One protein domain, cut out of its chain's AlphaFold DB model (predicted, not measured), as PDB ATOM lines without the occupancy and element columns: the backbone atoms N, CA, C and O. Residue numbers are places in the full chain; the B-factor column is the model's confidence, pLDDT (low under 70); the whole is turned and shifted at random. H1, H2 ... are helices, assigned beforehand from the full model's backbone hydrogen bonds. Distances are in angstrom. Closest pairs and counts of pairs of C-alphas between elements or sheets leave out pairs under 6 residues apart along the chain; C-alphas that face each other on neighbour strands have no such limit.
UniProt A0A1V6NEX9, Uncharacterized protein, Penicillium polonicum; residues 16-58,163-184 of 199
ATOM      1  N   PRO A  16     179.999 264.225  96.123       90.38
ATOM      2  CA  PRO A  16     178.597 264.625  96.213       90.38
ATOM      3  C   PRO A  16     178.414 266.148  96.152       90.38
ATOM      4  O   PRO A  16     179.211 266.897  96.716       90.38
ATOM      5  N   SER A  17     177.323 266.613  95.535       91.06
ATOM      6  CA  SER A  17     177.031 268.047  95.364       91.06
ATOM      7  C   SER A  17     176.968 268.818  96.683       91.06
ATOM      8  O   SER A  17     177.390 269.967  96.731       91.06
ATOM      9  N   ILE A  18     176.503 268.180  97.760       92.44
ATOM     10  CA  ILE A  18     176.489 268.775  99.102       92.44
ATOM     11  C   ILE A  18     177.901 269.108  99.606       92.44
ATOM     12  O   ILE A  18     178.094 270.153 100.220       92.44
ATOM     13  N   LEU A  19     178.897 268.266  99.300       94.00
ATOM     14  CA  LEU A  19     180.292 268.533  99.655       94.00
ATOM     15  C   LEU A  19     180.874 269.635  98.769       94.00
ATOM     16  O   LEU A  19     181.575 270.504  99.271       94.00
ATOM     17  N   LEU A  20     180.549 269.641  97.472       93.94
ATOM     18  CA  LEU A  20     180.992 270.698  96.557       93.94
ATOM     19  C   LEU A  20     180.436 272.071  96.960       93.94
ATOM     20  O   LEU A  20     181.182 273.043  96.980       93.94
ATOM     21  N   ALA A  21     179.162 272.149  97.352       94.62
ATOM     22  CA  ALA A  21     178.558 273.385  97.847       94.62
ATOM     23  C   ALA A  21     179.217 273.874  99.149       94.62
ATOM     24  O   ALA A  21     179.445 275.071  99.313       94.62
ATOM     25  N   ALA A  22     179.554 272.952 100.059       95.81
ATOM     26  CA  ALA A  22     180.293 273.270 101.278       95.81
ATOM     27  C   ALA A  22     181.693 273.828 100.972       95.81
ATOM     28  O   ALA A  22     182.082 274.830 101.565       95.81
ATOM     29  N   ILE A  23     182.414 273.241 100.009       95.75
ATOM     30  CA  ILE A  23     183.713 273.754  99.550       95.75
ATOM     31  C   ILE A  23     183.573 275.166  98.984       95.75
ATOM     32  O   ILE A  23     184.307 276.050  99.408       95.75
ATOM     33  N   SER A  24     182.623 275.397  98.072       95.75
ATOM     34  CA  SER A  24     182.427 276.720  97.464       95.75
ATOM     35  C   SER A  24     182.132 277.799  98.506       95.75
ATOM     36  O   SER A  24     182.571 278.936  98.358       95.75
ATOM     37  N   ARG A  25     181.415 277.445  99.580       95.31
ATOM     38  CA  ARG A  25     181.204 278.349 100.711       95.31
ATOM     39  C   ARG A  25     182.505 278.632 101.465       95.31
ATOM     40  O   ARG A  25     182.829 279.795 101.654       95.31
ATOM     41  N   LEU A  26     183.260 277.598 101.845       95.88
ATOM     42  CA  LEU A  26     184.531 277.787 102.553       95.88
ATOM     43  C   LEU A  26     185.564 278.565 101.735       95.88
ATOM     44  O   LEU A  26     186.350 279.322 102.295       95.88
ATOM     45  N   GLU A  27     185.580 278.384 100.416       95.31
ATOM     46  CA  GLU A  27     186.432 279.162  99.521       95.31
ATOM     47  C   GLU A  27     186.068 280.652  99.572       95.31
ATOM     48  O   GLU A  27     186.955 281.484  99.756       95.31
ATOM     49  N   ALA A  28     184.775 280.990  99.516       95.25
ATOM     50  CA  ALA A  28     184.306 282.369  99.650       95.25
ATOM     51  C   ALA A  28     184.626 282.975 101.030       95.25
ATOM     52  O   ALA A  28     185.125 284.100 101.100       95.25
ATOM     53  N   ASP A  29     184.399 282.225 102.113       94.12
ATOM     54  CA  ASP A  29     184.689 282.660 103.486       94.12
ATOM     55  C   ASP A  29     186.211 282.889 103.670       94.12
ATOM     56  O   ASP A  29     186.656 283.919 104.185       94.12
ATOM     57  N   SER A  30     187.045 282.001 103.117       91.94
ATOM     58  CA  SER A  30     188.504 282.151 103.133       91.94
ATOM     59  C   SER A  30     188.994 283.386 102.368       91.94
ATOM     60  O   SER A  30     190.002 283.970 102.771       91.94
ATOM     61  N   MET A  31     188.329 283.802 101.281       91.62
ATOM     62  CA  MET A  31     188.725 284.993 100.507       91.62
ATOM     63  C   MET A  31     188.589 286.292 101.307       91.62
ATOM     64  O   MET A  31     189.325 287.245 101.053       91.62
ATOM     65  N   ILE A  32     187.681 286.330 102.285       93.25
ATOM     66  CA  ILE A  32     187.492 287.475 103.188       93.25
ATOM     67  C   ILE A  32     188.228 287.306 104.527       93.25
ATOM     68  O   ILE A  32     188.083 288.140 105.419       93.25
ATOM     69  N   GLY A  33     189.038 286.252 104.666       89.19
ATOM     70  CA  GLY A  33     189.794 285.947 105.880       89.19
ATOM     71  C   GLY A  33     188.974 285.297 106.996       89.19
ATOM     72  O   GLY A  33     189.490 285.149 108.103       89.19
ATOM     73  N   ASP A  34     187.734 284.886 106.723       91.50
ATOM     74  CA  ASP A  34     186.868 284.195 107.680       91.50
ATOM     75  C   ASP A  34     187.124 282.683 107.640       91.50
ATOM     76  O   ASP A  34     186.319 281.890 107.162       91.50
ATOM     77  N   THR A  35     188.310 282.275 108.097       93.50
ATOM     78  CA  THR A  35     188.663 280.858 108.224       93.50
ATOM     79  C   THR A  35     189.011 280.490 109.658       93.50
ATOM     80  O   THR A  35     189.754 281.185 110.357       93.50
ATOM     81  N   HIS A  36     188.503 279.340 110.091       95.69
ATOM     82  CA  HIS A  36     188.674 278.822 111.441       95.69
ATOM     83  C   HIS A  36     189.729 277.708 111.525       95.69
ATOM     84  O   HIS A  36     189.967 277.179 112.617       95.69
ATOM     85  N   ILE A  37     190.431 277.394 110.427       95.94
ATOM     86  CA  ILE A  37     191.420 276.307 110.363       95.94
ATOM     87  C   ILE A  37     192.506 276.500 111.427       95.94
ATOM     88  O   ILE A  37     192.762 275.546 112.169       95.94
ATOM     89  N   PRO A  38     193.124 277.694 111.595       95.06
ATOM     90  CA  PRO A  38     194.152 277.884 112.619       95.06
ATOM     91  C   PRO A  38     193.616 277.643 114.036       95.06
ATOM     92  O   PRO A  38     194.286 277.023 114.865       95.06
ATOM     93  N   LEU A  39     192.375 278.063 114.305       95.94
ATOM     94  CA  LEU A  39     191.711 277.843 115.588       95.94
ATOM     95  C   LEU A  39     191.410 276.355 115.814       95.94
ATOM     96  O   LEU A  39     191.632 275.825 116.905       95.94
ATOM     97  N   HIS A  40     190.892 275.651 114.809       97.25
ATOM     98  CA  HIS A  40     190.644 274.214 114.887       97.25
ATOM     99  C   HIS A  40     191.937 273.429 115.094       97.25
ATOM    100  O   HIS A  40     191.972 272.542 115.948       97.25
ATOM    101  N   LEU A  41     193.009 273.803 114.400       96.12
ATOM    102  CA  LEU A  41     194.325 273.199 114.550       96.12
ATOM    103  C   LEU A  41     194.899 273.419 115.953       96.12
ATOM    104  O   LEU A  41     195.348 272.461 116.580       96.12
ATOM    105  N   ALA A  42     194.814 274.639 116.491       95.31
ATOM    106  CA  ALA A  42     195.227 274.934 117.863       95.31
ATOM    107  C   ALA A  42     194.439 274.102 118.892       95.31
ATOM    108  O   ALA A  42     195.019 273.535 119.819       95.31
ATOM    109  N   ASN A  43     193.126 273.957 118.692       96.31
ATOM    110  CA  ASN A  43     192.268 273.130 119.544       96.31
ATOM    111  C   ASN A  43     192.598 271.634 119.460       96.31
ATOM    112  O   ASN A  43     192.499 270.933 120.466       96.31
ATOM    113  N   ILE A  44     192.965 271.132 118.278       95.62
ATOM    114  CA  ILE A  44     193.454 269.759 118.108       95.62
ATOM    115  C   ILE A  44     194.772 269.613 118.866       95.62
ATOM    116  O   ILE A  44     194.889 268.737 119.716       95.62
ATOM    117  N   ALA A  45     195.729 270.510 118.631       94.69
ATOM    118  CA  ALA A  45     197.053 270.493 119.240       94.69
ATOM    119  C   ALA A  45     197.028 270.552 120.779       94.69
ATOM    120  O   ALA A  45     197.848 269.909 121.437       94.69
ATOM    121  N   ALA A  46     196.065 271.268 121.362       95.31
ATOM    122  CA  ALA A  46     195.879 271.362 122.809       95.31
ATOM    123  C   ALA A  46     195.477 270.031 123.478       95.31
ATOM    124  O   ALA A  46     195.629 269.894 124.689       95.31
ATOM    125  N   ARG A  47     194.984 269.048 122.712       94.25
ATOM    126  CA  ARG A  47     194.576 267.726 123.227       94.25
ATOM    127  C   ARG A  47     195.728 266.732 123.338       94.25
ATOM    128  O   ARG A  47     195.551 265.671 123.929       94.25
ATOM    129  N   PHE A  48     196.881 267.054 122.759       93.62
ATOM    130  CA  PHE A  48     198.058 266.196 122.765       93.62
ATOM    131  C   PHE A  48     199.074 266.694 123.789       93.62
ATOM    132  O   PHE A  48     199.203 267.897 124.046       93.62
ATOM    133  N   ASP A  49     199.845 265.755 124.337       92.88
ATOM    134  CA  ASP A  49     201.049 266.103 125.078       92.88
ATOM    135  C   ASP A  49     202.040 266.882 124.187       92.88
ATOM    136  O   ASP A  49     201.923 266.945 122.960       92.88
ATOM    137  N   ARG A  50     203.050 267.495 124.809       84.62
ATOM    138  CA  ARG A  50     204.025 268.324 124.089       84.62
ATOM    139  C   ARG A  50     204.826 267.545 123.034       84.62
ATOM    140  O   ARG A  50     205.275 268.160 122.075       84.62
ATOM    141  N   LYS A  51     205.033 266.237 123.214       84.00
ATOM    142  CA  LYS A  51     205.861 265.396 122.335       84.00
ATOM    143  C   LYS A  51     205.105 264.968 121.075       84.00
ATOM    144  O   LYS A  51     205.716 264.846 120.023       84.00
ATOM    145  N   ASN A  52     203.794 264.773 121.182       85.56
ATOM    146  CA  ASN A  52     202.932 264.261 120.119       85.56
ATOM    147  C   ASN A  52     202.064 265.351 119.472       85.56
ATOM    148  O   ASN A  52     201.131 265.055 118.727       85.56
ATOM    149  N   ARG A  53     202.332 266.623 119.783       90.81
ATOM    150  CA  ARG A  53     201.525 267.743 119.308       90.81
ATOM    151  C   ARG A  53     201.663 267.923 117.788       90.81
ATOM    152  O   ARG A  53     202.787 268.083 117.314       90.81
ATOM    153  N   PRO A  54     200.551 268.008 117.033       91.81
ATOM    154  CA  PRO A  54     200.562 268.376 115.618       91.81
ATOM    155  C   PRO A  54     200.841 269.881 115.441       91.81
ATOM    156  O   PRO A  54     199.952 270.666 115.121       91.81
ATOM    157  N   SER A  55     202.080 270.294 115.708       91.31
ATOM    158  CA  SER A  55     202.561 271.677 115.582       91.31
ATOM    159  C   SER A  55     203.325 271.883 114.281       91.31
ATOM    160  O   SER A  55     203.983 270.959 113.812       91.31
ATOM    161  N   HIS A  56     203.300 273.107 113.746       93.62
ATOM    162  CA  HIS A  56     204.127 273.477 112.597       93.62
ATOM    163  C   HIS A  56     205.613 273.246 112.945       93.62
ATOM    164  O   HIS A  56     206.081 273.871 113.900       93.62
ATOM    165  N   PRO A  57     206.355 272.381 112.222       91.38
ATOM    166  CA  PRO A  57     207.725 272.015 112.600       91.38
ATOM    167  C   PRO A  57     208.719 273.178 112.592       91.38
ATOM    168  O   PRO A  57     209.675 273.166 113.356       91.38
ATOM    169  N   GLY A  58     208.473 274.176 111.743       91.69
ATOM    170  CA  GLY A  58     209.333 275.344 111.546       91.69
ATOM    171  C   GLY A  58     209.567 275.571 110.055       91.69
ATOM    172  O   GLY A  58     209.580 274.614 109.281       91.69
ATOM    173  N   TRP A 163     206.847 266.292 109.279       94.12
ATOM    174  CA  TRP A 163     205.644 267.043 108.924       94.12
ATOM    175  C   TRP A 163     204.346 266.239 109.049       94.12
ATOM    176  O   TRP A 163     203.271 266.837 109.052       94.12
ATOM    177  N   GLN A 164     204.403 264.908 109.188       94.38
ATOM    178  CA  GLN A 164     203.206 264.054 109.178       94.38
ATOM    179  C   GLN A 164     202.186 264.407 110.276       94.38
ATOM    180  O   GLN A 164     201.003 264.525 109.945       94.38
ATOM    181  N   PRO A 165     202.578 264.644 111.549       95.25
ATOM    182  CA  PRO A 165     201.616 265.027 112.582       95.25
ATOM    183  C   PRO A 165     200.927 266.357 112.269       95.25
ATOM    184  O   PRO A 165     199.708 266.466 112.392       95.25
ATOM    185  N   TYR A 166     201.691 267.360 111.824       96.31
ATOM    186  CA  TYR A 166     201.148 268.663 111.449       96.31
ATOM    187  C   TYR A 166     200.193 268.552 110.258       96.31
ATOM    188  O   TYR A 166     199.064 269.026 110.340       96.31
ATOM    189  N   ALA A 167     200.605 267.861 109.193       97.06
ATOM    190  CA  ALA A 167     199.794 267.620 108.005       97.06
ATOM    191  C   ALA A 167     198.462 266.933 108.347       97.06
ATOM    192  O   ALA A 167     197.400 267.379 107.911       97.06
ATOM    193  N   ALA A 168     198.497 265.895 109.189       96.75
ATOM    194  CA  ALA A 168     197.294 265.220 109.665       96.75
ATOM    195  C   ALA A 168     196.388 266.162 110.476       96.75
ATOM    196  O   ALA A 168     195.173 266.183 110.275       96.75
ATOM    197  N   GLY A 169     196.973 266.983 111.355       97.38
ATOM    198  CA  GLY A 169     196.244 267.996 112.118       97.38
ATOM    199  C   GLY A 169     195.560 269.032 111.225       97.38
ATOM    200  O   GLY A 169     194.397 269.359 111.455       97.38
ATOM    201  N   VAL A 170     196.248 269.511 110.185       97.88
ATOM    202  CA  VAL A 170     195.706 270.462 109.203       97.88
ATOM    203  C   VAL A 170     194.546 269.846 108.422       97.88
ATOM    204  O   VAL A 170     193.490 270.466 108.316       97.88
ATOM    205  N   ALA A 171     194.702 268.612 107.933       98.12
ATOM    206  CA  ALA A 171     193.633 267.903 107.231       98.12
ATOM    207  C   ALA A 171     192.392 267.724 108.120       98.12
ATOM    208  O   ALA A 171     191.270 267.978 107.684       98.12
ATOM    209  N   ALA A 172     192.587 267.347 109.387       97.88
ATOM    210  CA  ALA A 172     191.504 267.204 110.356       97.88
ATOM    211  C   ALA A 172     190.840 268.547 110.707       97.88
ATOM    212  O   ALA A 172     189.619 268.610 110.860       97.88
ATOM    213  N   ALA A 173     191.623 269.625 110.816       97.94
ATOM    214  CA  ALA A 173     191.114 270.973 111.049       97.94
ATOM    215  C   ALA A 173     190.229 271.443 109.885       97.94
ATOM    216  O   ALA A 173     189.106 271.883 110.126       97.94
ATOM    217  N   TYR A 174     190.686 271.265 108.642       98.00
ATOM    218  CA  TYR A 174     189.896 271.581 107.451       98.00
ATOM    219  C   TYR A 174     188.634 270.714 107.350       98.00
ATOM    220  O   TYR A 174     187.545 271.226 107.110       98.00
ATOM    221  N   ALA A 175     188.742 269.405 107.604       97.88
ATOM    222  CA  ALA A 175     187.587 268.508 107.604       97.88
ATOM    223  C   ALA A 175     186.529 268.936 108.632       97.88
ATOM    224  O   ALA A 175     185.334 268.907 108.341       97.88
ATOM    225  N   LYS A 176     186.954 269.373 109.823       97.19
ATOM    226  CA  LYS A 176     186.044 269.913 110.838       97.19
ATOM    227  C   LYS A 176     185.318 271.166 110.351       97.19
ATOM    228  O   LYS A 176     184.113 271.279 110.565       97.19
ATOM    229  N   GLU A 177     186.031 272.081 109.706       96.69
ATOM    230  CA  GLU A 177     185.448 273.305 109.154       96.69
ATOM    231  C   GLU A 177     184.429 272.992 108.059       96.69
ATOM    232  O   GLU A 177     183.299 273.475 108.102       96.69
ATOM    233  N   LEU A 178     184.773 272.078 107.151       96.56
ATOM    234  CA  LEU A 178     183.875 271.607 106.100       96.56
ATOM    235  C   LEU A 178     182.587 271.012 106.675       96.56
ATOM    236  O   LEU A 178     181.493 271.355 106.238       96.56
ATOM    237  N   LEU A 179     182.701 270.154 107.692       95.69
ATOM    238  CA  LEU A 179     181.537 269.567 108.357       95.69
ATOM    239  C   LEU A 179     180.661 270.612 109.056       95.69
ATOM    240  O   LEU A 179     179.459 270.396 109.181       95.69
ATOM    241  N   SER A 180     181.231 271.736 109.493       94.62
ATOM    242  CA  SER A 180     180.491 272.792 110.193       94.62
ATOM    243  C   SER A 180     179.553 273.592 109.284       94.62
ATOM    244  O   SER A 180     178.570 274.159 109.762       94.62
ATOM    245  N   VAL A 181     179.826 273.608 107.975       94.25
ATOM    246  CA  VAL A 181     179.007 274.315 106.979       94.25
ATOM    247  C   VAL A 181     178.068 273.393 106.201       94.25
ATOM    248  O   VAL A 181     177.209 273.881 105.465       94.25
ATOM    249  N   ILE A 182     178.202 272.072 106.366       93.31
ATOM    250  CA  ILE A 182     177.285 271.093 105.779       93.31
ATOM    251  C   ILE A 182     175.979 271.087 106.589       93.31
ATOM    252  O   ILE A 182     176.012 270.869 107.802       93.31
ATOM    253  N   PRO A 183     174.812 271.281 105.947       86.19
ATOM    254  CA  PRO A 183     173.531 271.180 106.632       86.19
ATOM    255  C   PRO A 183     173.345 269.799 107.258       86.19
ATOM    256  O   PRO A 183     173.569 268.774 106.610       86.19
ATOM    257  N   VAL A 184     172.872 269.763 108.504       81.44
ATOM    258  CA  VAL A 184     172.485 268.511 109.154       81.44
ATOM    259  C   VAL A 184     171.248 267.971 108.441       81.44
ATOM    260  O   VAL A 184     170.131 268.434 108.666       81.44
TER     261      VAL A 184
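AT A GLANCE: This is residues 16 to 58 and 163 to 184 of the 199 residues of an uncharacterized protein of Penicillium polonicum (UniProt A0A1V6NEX9). One long helix, H3, is the beam of this model: the shorter H2 packs slantwise on residues 169 to 177 of it, and H1 crosses near its last residues, 178 to 181, at close to a right angle. Residues 28 to 33, of which 28 to 31 belong to H1, stick out from the rest, while the long axis runs from the H1 end, near Ser 17, to an unnamed loop, residues 46 to 58, which holds Lys 51. The printed part has 65 residues, with three named helices in the order H1, H2, H3 and no named strand; the class is all helix. It is only just loose, close to compact, with a radius of gyration of the C-alphas of 13.2 A, and elongated, spanning 39 by 24 by 17 A.

HOW THE PARTS SIT: Start at H3, residues 164 to 181. Its residues 169 to 177 touch H2, residues 37 to 45; look at the closest C-alphas, those of His 40 and Ala 173, 5.0 A apart. These two helices run opposite ways at a steep tilt of 57 degrees. Residues 178 to 181 of H3 touch H1, residues 17 to 31, and the closest C-alphas are those of Ala 22 and Val 181, 5.9 A apart. Their lines are about perpendicular, at 74 degrees. H1 and H2 are apart. In H1, H2 and H3 every O i to N i+4 pair is within hydrogen-bond range.

IN THESE COORDINATES: Find C-alpha 164 at (203.206, 264.054, 109.178); from there H3 runs 26.4 A to C-alpha 181 at (179.007, 274.315, 106.979). H2 covers 12.0 A from Ile 37 to Ala 45. H1 begins at C-alpha 17, (177.031, 268.047, 95.364), and runs 21.2 A to Met 31.

THE WHOLE: The C-alphas farthest apart, those of Ser 17 and Lys 51, are 39.6 A apart. Residues 59 to 162 are not printed, and C-alphas 58 and 163 are 9.5 A apart across this cut, which falls in the link from H2 to H3. The link from H1 to H2 is tight. Mean pLDDT of the printed part is 93.9, and no printed residue is under 70.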